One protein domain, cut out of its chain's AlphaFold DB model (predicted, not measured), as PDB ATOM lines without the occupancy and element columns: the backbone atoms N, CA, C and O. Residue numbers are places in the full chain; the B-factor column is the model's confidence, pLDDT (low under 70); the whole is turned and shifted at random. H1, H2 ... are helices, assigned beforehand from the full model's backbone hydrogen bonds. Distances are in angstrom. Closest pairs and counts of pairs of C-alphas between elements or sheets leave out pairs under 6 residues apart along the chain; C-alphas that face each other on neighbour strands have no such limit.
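This is residues 18 to 66 and 187 to 251 of the 267 residues of the protein "Excinuclease ABC subunit A" of Paenibacillus sp. BK033 (UniProt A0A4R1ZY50). Long helices H1 and H6 run side by side in opposite directions, H4 packs on H6, short H3 bridges H1 and H4, and short H2 packs on H1 on a loop-rich side away from H6. The printed part has 114 residues, six named helices, H1 to H6 in order, and no named strand: all helix, though under half the residues are in named elements. It is compact, radius of gyration of the C-alphas 14.0 A, spanning 39 by 33 by 21 A.

The hub H1, residues 18 to 35, touches H6, residues 235 to 249, closest C-alphas Arg 27 and Leu 240, 5.9 A. H4, residues 214 to 222, touches H6 at Leu 218 and Leu 244, closest C-alphas 5.7 A. Every O i to N i+4 pair is within range in H1 and H6.

H1 spans 26.0 A from C-alpha 18 at (-10.663, -45.752, -46.834); H6 spans 21.7 A.

Residues 67 to 186 are cut out; C-alphas 66 and 187 are 7.7 A apart. The H1 to H2 link is long. Residues 53 to 66 and 225 to 233 are under pLDDT 70.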
ATOM      1  N   VAL A  18     -11.227 -44.926 -45.760       74.81
ATOM      2  CA  VAL A  18     -10.663 -45.752 -46.834       74.81
ATOM      3  C   VAL A  18      -9.650 -44.956 -47.659       74.81
ATOM      4  O   VAL A  18      -8.537 -45.426 -47.861       74.81
ATOM      5  N   ALA A  19      -9.978 -43.727 -48.070       76.44
ATOM      6  CA  ALA A  19      -9.058 -42.886 -48.838       76.44
ATOM      7  C   ALA A  19      -7.791 -42.527 -48.044       76.44
ATOM      8  O   ALA A  19      -6.695 -42.491 -48.604       76.44
ATOM      9  N   ILE A  20      -7.911 -42.303 -46.731       82.69
ATOM     10  CA  ILE A  20      -6.756 -42.023 -45.872       82.69
ATOM     11  C   ILE A  20      -5.854 -43.258 -45.765       82.69
ATOM     12  O   ILE A  20      -4.645 -43.125 -45.952       82.69
ATOM     13  N   ILE A  21      -6.421 -44.448 -45.543       82.12
ATOM     14  CA  ILE A  21      -5.672 -45.716 -45.481       82.12
ATOM     15  C   ILE A  21      -4.960 -45.998 -46.810       82.12
ATOM     16  O   ILE A  21      -3.765 -46.287 -46.811       82.12
ATOM     17  N   VAL A  22      -5.651 -45.839 -47.941       82.00
ATOM     18  CA  VAL A  22      -5.040 -45.985 -49.272       82.00
ATOM     19  C   VAL A  22      -3.890 -44.990 -49.443       82.00
ATOM     20  O   VAL A  22      -2.801 -45.365 -49.870       82.00
ATOM     21  N   SER A  23      -4.066 -43.737 -49.016       84.81
ATOM     22  CA  SER A  23      -2.997 -42.738 -49.109       84.81
ATOM     23  C   SER A  23      -1.771 -43.072 -48.245       84.81
ATOM     24  O   SER A  23      -0.657 -42.732 -48.632       84.81
ATOM     25  N   VAL A  24      -1.943 -43.758 -47.107       89.44
ATOM     26  CA  VAL A  24      -0.825 -44.273 -46.294       89.44
ATOM     27  C   VAL A  24      -0.035 -45.310 -47.084       89.44
ATOM     28  O   VAL A  24       1.190 -45.214 -47.136       89.44
ATOM     29  N   GLN A  25      -0.714 -46.252 -47.748       86.94
ATOM     30  CA  GLN A  25      -0.047 -47.249 -48.589       86.94
ATOM     31  C   GLN A  25       0.733 -46.587 -49.732       86.94
ATOM     32  O   GLN A  25       1.896 -46.913 -49.938       86.94
ATOM     33  N   GLU A  26       0.152 -45.603 -50.419       88.31
ATOM     34  CA  GLU A  26       0.839 -44.894 -51.509       88.31
ATOM     35  C   GLU A  26       2.079 -44.124 -51.034       88.31
ATOM     36  O   GLU A  26       3.123 -44.130 -51.689       88.31
ATOM     37  N   ARG A  27       2.010 -43.491 -49.858       90.31
ATOM     38  CA  ARG A  27       3.173 -42.819 -49.259       90.31
ATOM     39  C   ARG A  27       4.236 -43.811 -48.803       90.31
ATOM     40  O   ARG A  27       5.424 -43.540 -48.957       90.31
ATOM     41  N   LEU A  28       3.833 -44.980 -48.315       91.19
ATOM     42  CA  LEU A  28       4.766 -46.048 -47.982       91.19
ATOM     43  C   LEU A  28       5.512 -46.543 -49.232       91.19
ATOM     44  O   LEU A  28       6.734 -46.637 -49.206       91.19
ATOM     45  N   LYS A  29       4.819 -46.761 -50.355       91.06
ATOM     46  CA  LYS A  29       5.449 -47.140 -51.637       91.06
ATOM     47  C   LYS A  29       6.476 -46.110 -52.101       91.06
ATOM     48  O   LYS A  29       7.585 -46.463 -52.489       91.06
ATOM     49  N   GLN A  30       6.128 -44.827 -52.010       89.94
ATOM     50  CA  GLN A  30       7.033 -43.725 -52.346       89.94
ATOM     51  C   GLN A  30       8.269 -43.680 -51.437       89.94
ATOM     52  O   GLN A  30       9.367 -43.425 -51.925       89.94
ATOM     53  N   LEU A  31       8.114 -43.953 -50.137       90.19
ATOM     54  CA  LEU A  31       9.237 -44.036 -49.200       90.19
ATOM     55  C   LEU A  31      10.218 -45.150 -49.589       90.19
ATOM     56  O   LEU A  31      11.426 -44.917 -49.604       90.19
ATOM     57  N   TYR A  32       9.714 -46.338 -49.928       90.06
ATOM     58  CA  TYR A  32      10.557 -47.459 -50.352       90.06
ATOM     59  C   TYR A  32      11.223 -47.204 -51.705       90.06
ATOM     60  O   TYR A  32      12.413 -47.465 -51.848       90.06
ATOM     61  N   ALA A  33      10.508 -46.604 -52.660       89.19
ATOM     62  CA  ALA A  33      11.093 -46.203 -53.937       89.19
ATOM     63  C   ALA A  33      12.193 -45.150 -53.784       89.19
ATOM     64  O   ALA A  33      13.194 -45.200 -54.492       89.19
ATOM     65  N   TRP A  34      12.031 -44.220 -52.844       86.25
ATOM     66  CA  TRP A  34      13.058 -43.230 -52.542       86.25
ATOM     67  C   TRP A  34      14.272 -43.841 -51.830       86.25
ATOM     68  O   TRP A  34      15.400 -43.446 -52.104       86.25
ATOM     69  N   SER A  35      14.041 -44.798 -50.927       83.81
ATOM     70  CA  SER A  35      15.097 -45.417 -50.110       83.81
ATOM     71  C   SER A  35      15.848 -46.537 -50.833       83.81
ATOM     72  O   SER A  35      16.936 -46.922 -50.413       83.81
ATOM     73  N   GLY A  36      15.265 -47.093 -51.895       78.06
ATOM     74  CA  GLY A  36      15.896 -48.127 -52.698       78.06
ATOM     75  C   GLY A  36      17.094 -47.591 -53.478       78.06
ATOM     76  O   GLY A  36      17.000 -46.579 -54.173       78.06
ATOM     77  N   ASN A  37      18.215 -48.311 -53.405       69.81
ATOM     78  CA  ASN A  37      19.390 -48.094 -54.259       69.81
ATOM     79  C   ASN A  37      19.062 -48.352 -55.746       69.81
ATOM     80  O   ASN A  37      17.926 -48.649 -56.099       69.81
ATOM     81  N   GLN A  38      20.041 -48.266 -56.652       70.75
ATOM     82  CA  GLN A  38      19.807 -48.694 -58.039       70.75
ATOM     83  C   GLN A  38      19.367 -50.160 -58.107       70.75
ATOM     84  O   GLN A  38      19.885 -51.003 -57.376       70.75
ATOM     85  N   ARG A  39      18.409 -50.430 -58.994       78.44
ATOM     86  CA  ARG A  39      17.978 -51.780 -59.360       78.44
ATOM     87  C   ARG A  39      19.084 -52.516 -60.102       78.44
ATOM     88  O   ARG A  39      19.982 -51.885 -60.663       78.44
ATOM     89  N   ASP A  40      18.949 -53.835 -60.193       74.94
ATOM     90  CA  ASP A  40      19.879 -54.696 -60.934       74.94
ATOM     91  C   ASP A  40      19.976 -54.310 -62.423       74.94
ATOM     92  O   ASP A  40      21.010 -54.503 -63.059       74.94
ATOM     93  N   ASP A  41      18.923 -53.697 -62.981       76.38
ATOM     94  CA  ASP A  41      18.880 -53.185 -64.357       76.38
ATOM     95  C   ASP A  41      19.450 -51.757 -64.520       76.38
ATOM     96  O   ASP A  41      19.364 -51.162 -65.598       76.38
ATOM     97  N   GLY A  42      20.015 -51.182 -63.452       78.75
ATOM     98  CA  GLY A  42      20.581 -49.834 -63.409       78.75
ATOM     99  C   GLY A  42      19.547 -48.704 -63.337       78.75
ATOM    100  O   GLY A  42      19.934 -47.531 -63.223       78.75
ATOM    101  N   LYS A  43      18.241 -49.006 -63.377       83.88
ATOM    102  CA  LYS A  43      17.180 -48.002 -63.234       83.88
ATOM    103  C   LYS A  43      16.907 -47.680 -61.765       83.88
ATOM    104  O   LYS A  43      17.364 -48.349 -60.838       83.88
ATOM    105  N   ARG A  44      16.164 -46.594 -61.551       84.38
ATOM    106  CA  ARG A  44      15.662 -46.227 -60.226       84.38
ATOM    107  C   ARG A  44      14.370 -46.964 -59.927       84.38
ATOM    108  O   ARG A  44      13.601 -47.294 -60.827       84.38
ATOM    109  N   TRP A  45      14.135 -47.167 -58.643       86.56
ATOM    110  CA  TRP A  45      12.850 -47.617 -58.160       86.56
ATOM    111  C   TRP A  45      11.775 -46.542 -58.332       86.56
ATOM    112  O   TRP A  45      12.019 -45.347 -58.172       86.56
ATOM    113  N   GLU A  46      10.559 -46.997 -58.607       88.88
ATOM    114  CA  GLU A  46       9.351 -46.169 -58.670       88.88
ATOM    115  C   GLU A  46       8.296 -46.769 -57.741       88.88
ATOM    116  O   GLU A  46       8.335 -47.971 -57.474       88.88
ATOM    117  N   ALA A  47       7.352 -45.958 -57.258       87.31
ATOM    118  CA  ALA A  47       6.333 -46.404 -56.303       87.31
ATOM    119  C   ALA A  47       5.519 -47.609 -56.816       87.31
ATOM    120  O   ALA A  47       5.180 -48.495 -56.032       87.31
ATOM    121  N   ASP A  48       5.284 -47.684 -58.127       86.69
ATOM    122  CA  ASP A  48       4.530 -48.765 -58.768       86.69
ATOM    123  C   ASP A  48       5.194 -50.138 -58.623       86.69
ATOM    124  O   ASP A  48       4.494 -51.152 -58.583       86.69
ATOM    125  N   HIS A  49       6.521 -50.179 -58.476       88.12
ATOM    126  CA  HIS A  49       7.252 -51.415 -58.200       88.12
ATOM    127  C   HIS A  49       6.921 -51.959 -56.803       88.12
ATOM    128  O   HIS A  49       6.846 -53.159 -56.594       88.12
ATOM    129  N   PHE A  50       6.591 -51.104 -55.837       87.12
ATOM    130  CA  PHE A  50       6.196 -51.546 -54.495       87.12
ATOM    131  C   PHE A  50       4.687 -51.747 -54.355       87.12
ATOM    132  O   PHE A  50       4.154 -51.648 -53.253       87.12
ATOM    133  N   SER A  51       3.969 -51.979 -55.451       81.38
ATOM    134  CA  SER A  51       2.519 -52.150 -55.433       81.38
ATOM    135  C   SER A  51       2.126 -53.615 -55.533       81.38
ATOM    136  O   SER A  51       2.380 -54.261 -56.539       81.38
ATOM    137  N   GLU A  52       1.380 -54.117 -54.555       70.94
ATOM    138  CA  GLU A  52       0.852 -55.483 -54.554       70.94
ATOM    139  C   GLU A  52      -0.222 -55.744 -55.632       70.94
ATOM    140  O   GLU A  52      -0.616 -56.892 -55.825       70.94
ATOM    141  N   ARG A  53      -0.699 -54.698 -56.330       67.12
ATOM    142  CA  ARG A  53      -1.788 -54.765 -57.330       67.12
ATOM    143  C   ARG A  53      -1.355 -54.492 -58.773       67.12
ATOM    144  O   ARG A  53      -2.128 -54.766 -59.687       67.12
ATOM    145  N   LEU A  54      -0.188 -53.886 -58.992       64.56
ATOM    146  CA  LEU A  54       0.241 -53.472 -60.334       64.56
ATOM    147  C   LEU A  54       1.139 -54.526 -60.964       64.56
ATOM    148  O   LEU A  54       1.884 -55.199 -60.271       64.56
ATOM    149  N   ILE A  55       1.121 -54.633 -62.291       59.50
ATOM    150  CA  ILE A  55       1.930 -55.618 -63.030       59.50
ATOM    151  C   ILE A  55       3.431 -55.462 -62.735       59.50
ATOM    152  O   ILE A  55       4.141 -56.459 -62.681       59.50
ATOM    153  N   ASN A  56       3.895 -54.233 -62.491       63.69
ATOM    154  CA  ASN A  56       5.311 -53.923 -62.265       63.69
ATOM    155  C   ASN A  56       5.776 -54.142 -60.814       63.69
ATOM    156  O   ASN A  56       6.965 -54.007 -60.546       63.69
ATOM    157  N   GLY A  57       4.860 -54.424 -59.882       61.75
ATOM    158  CA  GLY A  57       5.175 -54.616 -58.460       61.75
ATOM    159  C   GLY A  57       4.478 -55.795 -57.792       61.75
ATOM    160  O   GLY A  57       4.796 -56.171 -56.662       61.75
ATOM    161  N   GLY A  58       3.516 -56.380 -58.496       68.75
ATOM    162  CA  GLY A  58       2.731 -57.520 -58.094       68.75
ATOM    163  C   GLY A  58       3.311 -58.804 -58.670       68.75
ATOM    164  O   GLY A  58       4.044 -58.803 -59.655       68.75
ATOM    165  N   CYS A  59       2.952 -59.941 -58.086       69.75
ATOM    166  CA  CYS A  59       3.401 -61.237 -58.585       69.75
ATOM    167  C   CYS A  59       3.058 -61.438 -60.067       69.75
ATOM    168  O   CYS A  59       1.884 -61.413 -60.432       69.75
ATOM    169  N   SER A  60       4.064 -61.732 -60.891       68.44
ATOM    170  CA  SER A  60       3.909 -62.000 -62.326       68.44
ATOM    171  C   SER A  60       2.957 -63.164 -62.630       68.44
ATOM    172  O   SER A  60       2.187 -63.083 -63.587       68.44
ATOM    173  N   SER A  61       2.917 -64.201 -61.785       69.50
ATOM    174  CA  SER A  61       2.015 -65.353 -61.939       69.50
ATOM    175  C   SER A  61       0.530 -65.005 -61.770       69.50
ATOM    176  O   SER A  61      -0.325 -65.620 -62.411       69.50
ATOM    177  N   CYS A  62       0.188 -64.046 -60.899       68.88
ATOM    178  CA  CYS A  62      -1.207 -63.677 -60.611       68.88
ATOM    179  C   CYS A  62      -1.563 -62.220 -60.940       68.88
ATOM    180  O   CYS A  62      -2.699 -61.809 -60.703       68.88
ATOM    181  N   SER A  63      -0.609 -61.455 -61.469       66.31
ATOM    182  CA  SER A  63      -0.699 -60.016 -61.746       66.31
ATOM    183  C   SER A  63      -1.189 -59.198 -60.544       66.31
ATOM    184  O   SER A  63      -1.982 -58.277 -60.701       66.31
ATOM    185  N   GLY A  64      -0.787 -59.582 -59.328       59.78
ATOM    186  CA  GLY A  64      -1.211 -58.905 -58.096       59.78
ATOM    187  C   GLY A  64      -2.666 -59.153 -57.667       59.78
ATOM    188  O   GLY A  64      -3.120 -58.565 -56.691       59.78
ATOM    189  N   ASN A  65      -3.419 -60.029 -58.347       64.19
ATOM    190  CA  ASN A  65      -4.786 -60.354 -57.934       64.19
ATOM    191  C   ASN A  65      -4.778 -61.398 -56.792       64.19
ATOM    192  O   ASN A  65      -4.323 -62.530 -57.012       64.19
ATOM    193  N   PRO A  66      -5.269 -61.057 -55.583       55.56
ATOM    194  CA  PRO A  66      -5.132 -61.898 -54.398       55.56
ATOM    195  C   PRO A  66      -6.005 -63.159 -54.383       55.56
ATOM    196  O   PRO A  66      -5.770 -64.054 -53.563       55.56
ATOM    197  N   SER A 187       1.506 -65.802 -52.273       67.50
ATOM    198  CA  SER A 187       0.654 -65.675 -51.078       67.50
ATOM    199  C   SER A 187       1.477 -65.317 -49.836       67.50
ATOM    200  O   SER A 187       1.158 -64.376 -49.111       67.50
ATOM    201  N   GLN A 188       2.623 -65.977 -49.652       71.94
ATOM    202  CA  GLN A 188       3.548 -65.694 -48.553       71.94
ATOM    203  C   GLN A 188       4.243 -64.329 -48.677       71.94
ATOM    204  O   GLN A 188       4.669 -63.767 -47.667       71.94
ATOM    205  N   ARG A 189       4.344 -63.764 -49.885       74.12
ATOM    206  CA  ARG A 189       4.894 -62.425 -50.167       74.12
ATOM    207  C   ARG A 189       3.832 -61.323 -50.161       74.12
ATOM    208  O   ARG A 189       4.165 -60.179 -50.425       74.12
ATOM    209  N   ASN A 190       2.578 -61.638 -49.822       72.62
ATOM    210  CA  ASN A 190       1.466 -60.685 -49.863       72.62
ATOM    211  C   ASN A 190       1.290 -60.036 -51.246       72.62
ATOM    212  O   ASN A 190       0.960 -58.860 -51.344       72.62
ATOM    213  N   HIS A 191       1.539 -60.819 -52.299       75.12
ATOM    214  CA  HIS A 191       1.465 -60.408 -53.702       75.12
ATOM    215  C   HIS A 191       2.529 -59.415 -54.179       75.12
ATOM    216  O   HIS A 191       2.506 -59.109 -55.362       75.12
ATOM    217  N   TYR A 192       3.497 -59.012 -53.349       78.62
ATOM    218  CA  TYR A 192       4.662 -58.248 -53.813       78.62
ATOM    219  C   TYR A 192       5.580 -59.078 -54.720       78.62
ATOM    220  O   TYR A 192       5.768 -60.288 -54.514       78.62
ATOM    221  N   ASP A 193       6.184 -58.404 -55.695       79.38
ATOM    222  CA  ASP A 193       7.300 -58.929 -56.469       79.38
ATOM    223  C   ASP A 193       8.527 -59.147 -55.568       79.38
ATOM    224  O   ASP A 193       8.771 -58.427 -54.598       79.38
ATOM    225  N   THR A 194       9.294 -60.183 -55.884       81.38
ATOM    226  CA  THR A 194      10.466 -60.623 -55.130       81.38
ATOM    227  C   THR A 194      11.567 -59.567 -55.146       81.38
ATOM    228  O   THR A 194      12.165 -59.326 -54.101       81.38
ATOM    229  N   GLU A 195      11.795 -58.902 -56.289       84.25
ATOM    230  CA  GLU A 195      12.834 -57.867 -56.435       84.25
ATOM    231  C   GLU A 195      12.601 -56.725 -55.433       84.25
ATOM    232  O   GLU A 195      13.518 -56.292 -54.741       84.25
ATOM    233  N   CYS A 196      11.349 -56.300 -55.262       85.19
ATOM    234  CA  CYS A 196      10.994 -55.177 -54.394       85.19
ATOM    235  C   CYS A 196      11.152 -55.493 -52.905       85.19
ATOM    236  O   CYS A 196      11.399 -54.595 -52.102       85.19
ATOM    237  N   LEU A 197      11.047 -56.769 -52.520       87.06
ATOM    238  CA  LEU A 197      11.284 -57.206 -51.142       87.06
ATOM    239  C   LEU A 197      12.774 -57.253 -50.769       87.06
ATOM    240  O   LEU A 197      13.081 -57.477 -49.603       87.06
ATOM    241  N   SER A 198      13.690 -57.021 -51.715       87.75
ATOM    242  CA  SER A 198      15.110 -56.807 -51.405       87.75
ATOM    243  C   SER A 198      15.381 -55.425 -50.797       87.75
ATOM    244  O   SER A 198      16.373 -55.238 -50.089       87.75
ATOM    245  N   VAL A 199      14.491 -54.454 -51.032       88.75
ATOM    246  CA  VAL A 199      14.630 -53.096 -50.507       88.75
ATOM    247  C   VAL A 199      14.124 -53.054 -49.074       88.75
ATOM    248  O   VAL A 199      12.968 -53.382 -48.789       88.75
ATOM    249  N   THR A 200      14.988 -52.595 -48.171       89.62
ATOM    250  CA  THR A 200      14.648 -52.412 -46.761       89.62
ATOM    251  C   THR A 200      14.800 -50.960 -46.338       89.62
ATOM    252  O   THR A 200      15.707 -50.250 -46.772       89.62
ATOM    253  N   VAL A 201      13.903 -50.516 -45.463       87.88
ATOM    254  CA  VAL A 201      13.977 -49.233 -44.768       87.88
ATOM    255  C   VAL A 201      14.106 -49.552 -43.287       87.88
ATOM    256  O   VAL A 201      13.242 -50.212 -42.716       87.88
ATOM    257  N   ASN A 202      15.216 -49.131 -42.674       88.19
ATOM    258  CA  ASN A 202      15.542 -49.452 -41.281       88.19
ATOM    259  C   ASN A 202      15.446 -50.965 -40.968       88.19
ATOM    260  O   ASN A 202      14.885 -51.375 -39.955       88.19
ATOM    261  N   GLY A 203      15.944 -51.798 -41.890       87.62
ATOM    262  CA  GLY A 203      15.976 -53.257 -41.752       87.62
ATOM    263  C   GLY A 203      14.650 -53.982 -42.012       87.62
ATOM    264  O   GLY A 203      14.627 -55.204 -41.924       87.62
ATOM    265  N   MET A 204      13.573 -53.271 -42.357       91.81
ATOM    266  CA  MET A 204      12.271 -53.871 -42.668       91.81
ATOM    267  C   MET A 204      11.913 -53.692 -44.142       91.81
ATOM    268  O   MET A 204      12.214 -52.668 -44.747       91.81
ATOM    269  N   THR A 205      11.251 -54.687 -44.717       92.19
ATOM    270  CA  THR A 205      10.663 -54.657 -46.063       92.19
ATOM    271  C   THR A 205       9.289 -53.984 -46.053       92.19
ATOM    272  O   THR A 205       8.602 -53.934 -45.026       92.19
ATOM    273  N   ILE A 206       8.809 -53.542 -47.224       90.81
ATOM    274  CA  ILE A 206       7.477 -52.921 -47.326       90.81
ATOM    275  C   ILE A 206       6.362 -53.874 -46.880       90.81
ATOM    276  O   ILE A 206       5.373 -53.456 -46.273       90.81
ATOM    277  N   LYS A 207       6.542 -55.178 -47.108       88.75
ATOM    278  CA  LYS A 207       5.638 -56.232 -46.635       88.75
ATOM    279  C   LYS A 207       5.547 -56.267 -45.110       88.75
ATOM    280  O   LYS A 207       4.462 -56.460 -44.572       88.75
ATOM    281  N   GLU A 208       6.670 -56.139 -44.415       90.12
ATOM    282  CA  GLU A 208       6.695 -56.183 -42.953       90.12
ATOM    283  C   GLU A 208       6.077 -54.917 -42.373       90.12
ATOM    284  O   GLU A 208       5.193 -55.007 -41.523       90.12
ATOM    285  N   VAL A 209       6.454 -53.748 -42.900       91.50
ATOM    286  CA  VAL A 209       5.920 -52.464 -42.430       91.50
ATOM    287  C   VAL A 209       4.422 -52.355 -42.698       91.50
ATOM    288  O   VAL A 209       3.674 -51.980 -41.803       91.50
ATOM    289  N   SER A 210       3.940 -52.749 -43.880       88.31
ATOM    290  CA  SER A 210       2.507 -52.696 -44.220       88.31
ATOM    291  C   SER A 210       1.614 -53.551 -43.311       88.31
ATOM    292  O   SER A 210       0.418 -53.273 -43.210       88.31
ATOM    293  N   ARG A 211       2.181 -54.553 -42.622       86.75
ATOM    294  CA  ARG A 211       1.491 -55.427 -41.657       86.75
ATOM    295  C   ARG A 211       1.499 -54.907 -40.221       86.75
ATOM    296  O   ARG A 211       0.782 -55.461 -39.392       86.75
ATOM    297  N   LEU A 212       2.275 -53.866 -39.932       88.94
ATOM    298  CA  LEU A 212       2.274 -53.230 -38.621       88.94
ATOM    299  C   LEU A 212       0.904 -52.620 -38.310       88.94
ATOM    300  O   LEU A 212       0.162 -52.203 -39.208       88.94
ATOM    301  N   SER A 213       0.590 -52.555 -37.018       88.00
ATOM    302  CA  SER A 213      -0.519 -51.744 -36.525       88.00
ATOM    303  C   SER A 213      -0.254 -50.261 -36.821       88.00
ATOM    304  O   SER A 213       0.897 -49.859 -37.001       88.00
ATOM    305  N   ILE A 214      -1.292 -49.417 -36.867       88.88
ATOM    306  CA  ILE A 214      -1.093 -47.965 -37.035       88.88
ATOM    307  C   ILE A 214      -0.116 -47.379 -35.989       88.88
ATOM    308  O   ILE A 214       0.775 -46.635 -36.406       88.88
ATOM    309  N   PRO A 215      -0.208 -47.701 -34.679       88.56
ATOM    310  CA  PRO A 215       0.767 -47.237 -33.689       88.56
ATOM    311  C   PRO A 215       2.202 -47.699 -33.969       88.56
ATOM    312  O   PRO A 215       3.128 -46.894 -33.880       88.56
ATOM    313  N   ASP A 216       2.394 -48.964 -34.348       90.75
ATOM    314  CA  ASP A 216       3.729 -49.510 -34.617       90.75
ATOM    315  C   ASP A 216       4.322 -48.934 -35.906       90.75
ATOM    316  O   ASP A 216       5.511 -48.625 -35.967       90.75
ATOM    317  N   MET A 217       3.494 -48.733 -36.936       92.50
ATOM    318  CA  MET A 217       3.907 -48.067 -38.170       92.50
ATOM    319  C   MET A 217       4.255 -46.601 -37.906       92.50
ATOM    320  O   MET A 217       5.228 -46.102 -38.462       92.50
ATOM    321  N   LEU A 218       3.496 -45.913 -37.048       91.31
ATOM    322  CA  LEU A 218       3.818 -44.553 -36.626       91.31
ATOM    323  C   LEU A 218       5.178 -44.517 -35.924       91.31
ATOM    324  O   LEU A 218       6.027 -43.725 -36.313       91.31
ATOM    325  N   LEU A 219       5.417 -45.417 -34.965       90.94
ATOM    326  CA  LEU A 219       6.705 -45.526 -34.281       90.94
ATOM    327  C   LEU A 219       7.848 -45.824 -35.262       90.94
ATOM    328  O   LEU A 219       8.906 -45.203 -35.182       90.94
ATOM    329  N   PHE A 220       7.632 -46.740 -36.209       91.88
ATOM    330  CA  PHE A 220       8.585 -47.040 -37.274       91.88
ATOM    331  C   PHE A 220       8.936 -45.781 -38.079       91.88
ATOM    332  O   PHE A 220      10.116 -45.473 -38.224       91.88
ATOM    333  N   VAL A 221       7.934 -45.029 -38.549       90.19
ATOM    334  CA  VAL A 221       8.124 -43.819 -39.369       90.19
ATOM    335  C   VAL A 221       8.784 -42.693 -38.573       90.19
ATOM    336  O   VAL A 221       9.733 -42.088 -39.068       90.19
ATOM    337  N   SER A 222       8.351 -42.443 -37.336       86.38
ATOM    338  CA  SER A 222       8.943 -41.413 -36.476       86.38
ATOM    339  C   SER A 222      10.398 -41.727 -36.111       86.38
ATOM    340  O   SER A 222      11.170 -40.807 -35.883       86.38
ATOM    341  N   ASN A 223      10.817 -42.999 -36.116       86.00
ATOM    342  CA  ASN A 223      12.219 -43.388 -35.921       86.00
ATOM    343  C   ASN A 223      13.096 -43.205 -37.176       86.00
ATOM    344  O   ASN A 223      14.323 -43.238 -37.064       86.00
ATOM    345  N   LEU A 224      12.505 -42.961 -38.351       81.81
ATOM    346  CA  LEU A 224      13.260 -42.608 -39.558       81.81
ATOM    347  C   LEU A 224      13.738 -41.152 -39.519       81.81
ATOM    348  O   LEU A 224      14.847 -40.872 -39.970       81.81
ATOM    349  N   GLU A 225      12.961 -40.230 -38.938       63.59
ATOM    350  CA  GLU A 225      13.355 -38.814 -38.848       63.59
ATOM    351  C   GLU A 225      14.681 -38.596 -38.076       63.59
ATOM    352  O   GLU A 225      15.546 -37.875 -38.580       63.59
ATOM    353  N   PRO A 226      14.929 -39.236 -36.911       54.44
ATOM    354  CA  PRO A 226      16.210 -39.159 -36.208       54.44
ATOM    355  C   PRO A 226      17.379 -39.815 -36.946       54.44
ATOM    356  O   PRO A 226      18.526 -39.434 -36.702       54.44
ATOM    357  N   ALA A 227      17.111 -40.810 -37.797       54.59
ATOM    358  CA  ALA A 227      18.132 -41.519 -38.562       54.59
ATOM    359  C   ALA A 227      18.580 -40.714 -39.796       54.59
ATOM    360  O   ALA A 227      19.757 -40.735 -40.149       54.59
ATOM    361  N   ILE A 228      17.680 -39.924 -40.400       55.53
ATOM    362  CA  ILE A 228      17.949 -39.088 -41.585       55.53
ATOM    363  C   ILE A 228      18.405 -37.668 -41.169       55.53
ATOM    364  O   ILE A 228      17.971 -36.643 -41.694       55.53
ATOM    365  N   LYS A 229      19.326 -37.586 -40.200       44.75
ATOM    366  CA  LYS A 229      19.893 -36.325 -39.673       44.75
ATOM    367  C   LYS A 229      20.783 -35.549 -40.659       44.75
ATOM    368  O   LYS A 229      21.287 -34.487 -40.307       44.75
ATOM    369  N   THR A 230      20.966 -36.033 -41.885       46.97
ATOM    370  CA  THR A 230      21.786 -35.392 -42.927       46.97
ATOM    371  C   THR A 230      21.041 -34.352 -43.775       46.97
ATOM    372  O   THR A 230      21.637 -33.787 -44.683       46.97
ATOM    373  N   GLY A 231      19.777 -34.034 -43.462       49.78
ATOM    374  CA  GLY A 231      19.046 -32.914 -44.081       49.78
ATOM    375  C   GLY A 231      18.139 -33.283 -45.262       49.78
ATOM    376  O   GLY A 231      17.361 -32.438 -45.692       49.78
ATOM    377  N   ASP A 232      18.150 -34.541 -45.702       55.06
ATOM    378  CA  ASP A 232      17.389 -35.029 -46.864       55.06
ATOM    379  C   ASP A 232      16.293 -36.045 -46.486       55.06
ATOM    380  O   ASP A 232      16.064 -37.018 -47.200       55.06
ATOM    381  N   SER A 233      15.585 -35.867 -45.360       62.12
ATOM    382  CA  SER A 233      14.393 -36.699 -45.112       62.12
ATOM    383  C   SER A 233      13.359 -36.398 -46.198       62.12
ATOM    384  O   SER A 233      12.927 -35.243 -46.311       62.12
ATOM    385  N   PRO A 234      12.927 -37.391 -46.996       70.81
ATOM    386  CA  PRO A 234      12.055 -37.123 -48.122       70.81
ATOM    387  C   PRO A 234      10.721 -36.556 -47.611       70.81
ATOM    388  O   PRO A 234      10.217 -37.013 -46.576       70.81
ATOM    389  N   PRO A 235      10.101 -35.594 -48.326       78.19
ATOM    390  CA  PRO A 235       8.828 -34.982 -47.926       78.19
ATOM    391  C   PRO A 235       7.725 -35.998 -47.587       78.19
ATOM    392  O   PRO A 235       6.843 -35.725 -46.772       78.19
ATOM    393  N   VAL A 236       7.818 -37.197 -48.173       85.12
ATOM    394  CA  VAL A 236       6.928 -38.337 -47.947       85.12
ATOM    395  C   VAL A 236       6.887 -38.813 -46.486       85.12
ATOM    396  O   VAL A 236       5.818 -39.214 -46.037       85.12
ATOM    397  N   VAL A 237       7.986 -38.726 -45.719       87.31
ATOM    398  CA  VAL A 237       8.043 -39.190 -44.313       87.31
ATOM    399  C   VAL A 237       7.102 -38.361 -43.446       87.31
ATOM    400  O   VAL A 237       6.206 -38.908 -42.807       87.31
ATOM    401  N   LYS A 238       7.213 -37.031 -43.525       85.50
ATOM    402  CA  LYS A 238       6.334 -36.099 -42.800       85.50
ATOM    403  C   LYS A 238       4.875 -36.236 -43.220       85.50
ATOM    404  O   LYS A 238       3.956 -36.050 -42.424       85.50
ATOM    405  N   GLU A 239       4.636 -36.517 -44.496       88.69
ATOM    406  CA  GLU A 239       3.292 -36.744 -45.020       88.69
ATOM    407  C   GLU A 239       2.665 -38.056 -44.542       88.69
ATOM    408  O   GLU A 239       1.451 -38.098 -44.309       88.69
ATOM    409  N   LEU A 240       3.474 -39.106 -44.420       89.31
ATOM    410  CA  LEU A 240       3.084 -40.410 -43.902       89.31
ATOM    411  C   LEU A 240       2.799 -40.321 -42.399       89.31
ATOM    412  O   LEU A 240       1.729 -40.735 -41.958       89.31
ATOM    413  N   GLU A 241       3.686 -39.682 -41.636       89.62
ATOM    414  CA  GLU A 241       3.525 -39.471 -40.197       89.62
ATOM    415  C   GLU A 241       2.238 -38.701 -39.869       89.62
ATOM    416  O   GLU A 241       1.451 -39.140 -39.032       89.62
ATOM    417  N   LYS A 242       1.935 -37.611 -40.591       89.62
ATOM    418  CA  LYS A 242       0.681 -36.848 -40.412       89.62
ATOM    419  C   LYS A 242      -0.573 -37.710 -40.575       89.62
ATOM    420  O   LYS A 242      -1.534 -37.550 -39.822       89.62
ATOM    421  N   ARG A 243      -0.577 -38.608 -41.563       90.56
ATOM    422  CA  ARG A 243      -1.700 -39.519 -41.835       90.56
ATOM    423  C   ARG A 243      -1.828 -40.576 -40.742       90.56
ATOM    424  O   ARG A 243      -2.933 -40.817 -40.263       90.56
ATOM    425  N   LEU A 244      -0.708 -41.151 -40.312       90.25
ATOM    426  CA  LEU A 244      -0.668 -42.137 -39.233       90.25
ATOM    427  C   LEU A 244      -1.090 -41.534 -37.888       90.25
ATOM    428  O   LEU A 244      -1.908 -42.128 -37.192       90.25
ATOM    429  N   LEU A 245      -0.642 -40.317 -37.563       89.56
ATOM    430  CA  LEU A 245      -1.085 -39.571 -36.380       89.56
ATOM    431  C   LEU A 245      -2.596 -39.338 -36.384       89.56
ATOM    432  O   LEU A 245      -3.250 -39.503 -35.354       89.56
ATOM    433  N   TYR A 246      -3.164 -38.976 -37.538       88.75
ATOM    434  CA  TYR A 246      -4.610 -38.828 -37.672       88.75
ATOM    435  C   TYR A 246      -5.340 -40.155 -37.428       88.75
ATOM    436  O   TYR A 246      -6.266 -40.184 -36.620       88.75
ATOM    437  N   LEU A 247      -4.906 -41.247 -38.075       86.56
ATOM    438  CA  LEU A 247      -5.501 -42.580 -37.909       86.56
ATOM    439  C   LEU A 247      -5.401 -43.088 -36.460       86.56
ATOM    440  O   LEU A 247      -6.353 -43.674 -35.944       86.56
ATOM    441  N   ASN A 248      -4.289 -42.808 -35.782       86.38
ATOM    442  CA  ASN A 248      -4.092 -43.133 -34.372       86.38
ATOM    443  C   ASN A 248      -5.026 -42.307 -33.466       86.38
ATOM    444  O   ASN A 248      -5.642 -42.832 -32.542       86.38
ATOM    445  N   LYS A 249      -5.206 -41.010 -33.760       86.25
ATOM    446  CA  LYS A 249      -6.077 -40.109 -32.983       86.25
ATOM    447  C   LYS A 249      -7.548 -40.528 -33.009       86.25
ATOM    448  O   LYS A 249      -8.251 -40.321 -32.024       86.25
ATOM    449  N   ILE A 250      -8.020 -41.093 -34.117       84.62
ATOM    450  CA  ILE A 250      -9.406 -41.570 -34.256       84.62
ATOM    451  C   ILE A 250      -9.622 -42.991 -33.699       84.62
ATOM    452  O   ILE A 250     -10.731 -43.511 -33.793       84.62
ATOM    453  N   GLY A 251      -8.593 -43.613 -33.106       72.00
ATOM    454  CA  GLY A 251      -8.712 -44.872 -32.363       72.00
ATOM    455  C   GLY A 251      -8.705 -46.146 -33.212       72.00
ATOM    456  O   GLY A 251      -9.141 -47.195 -32.739       72.00
TER     457      GLY A 251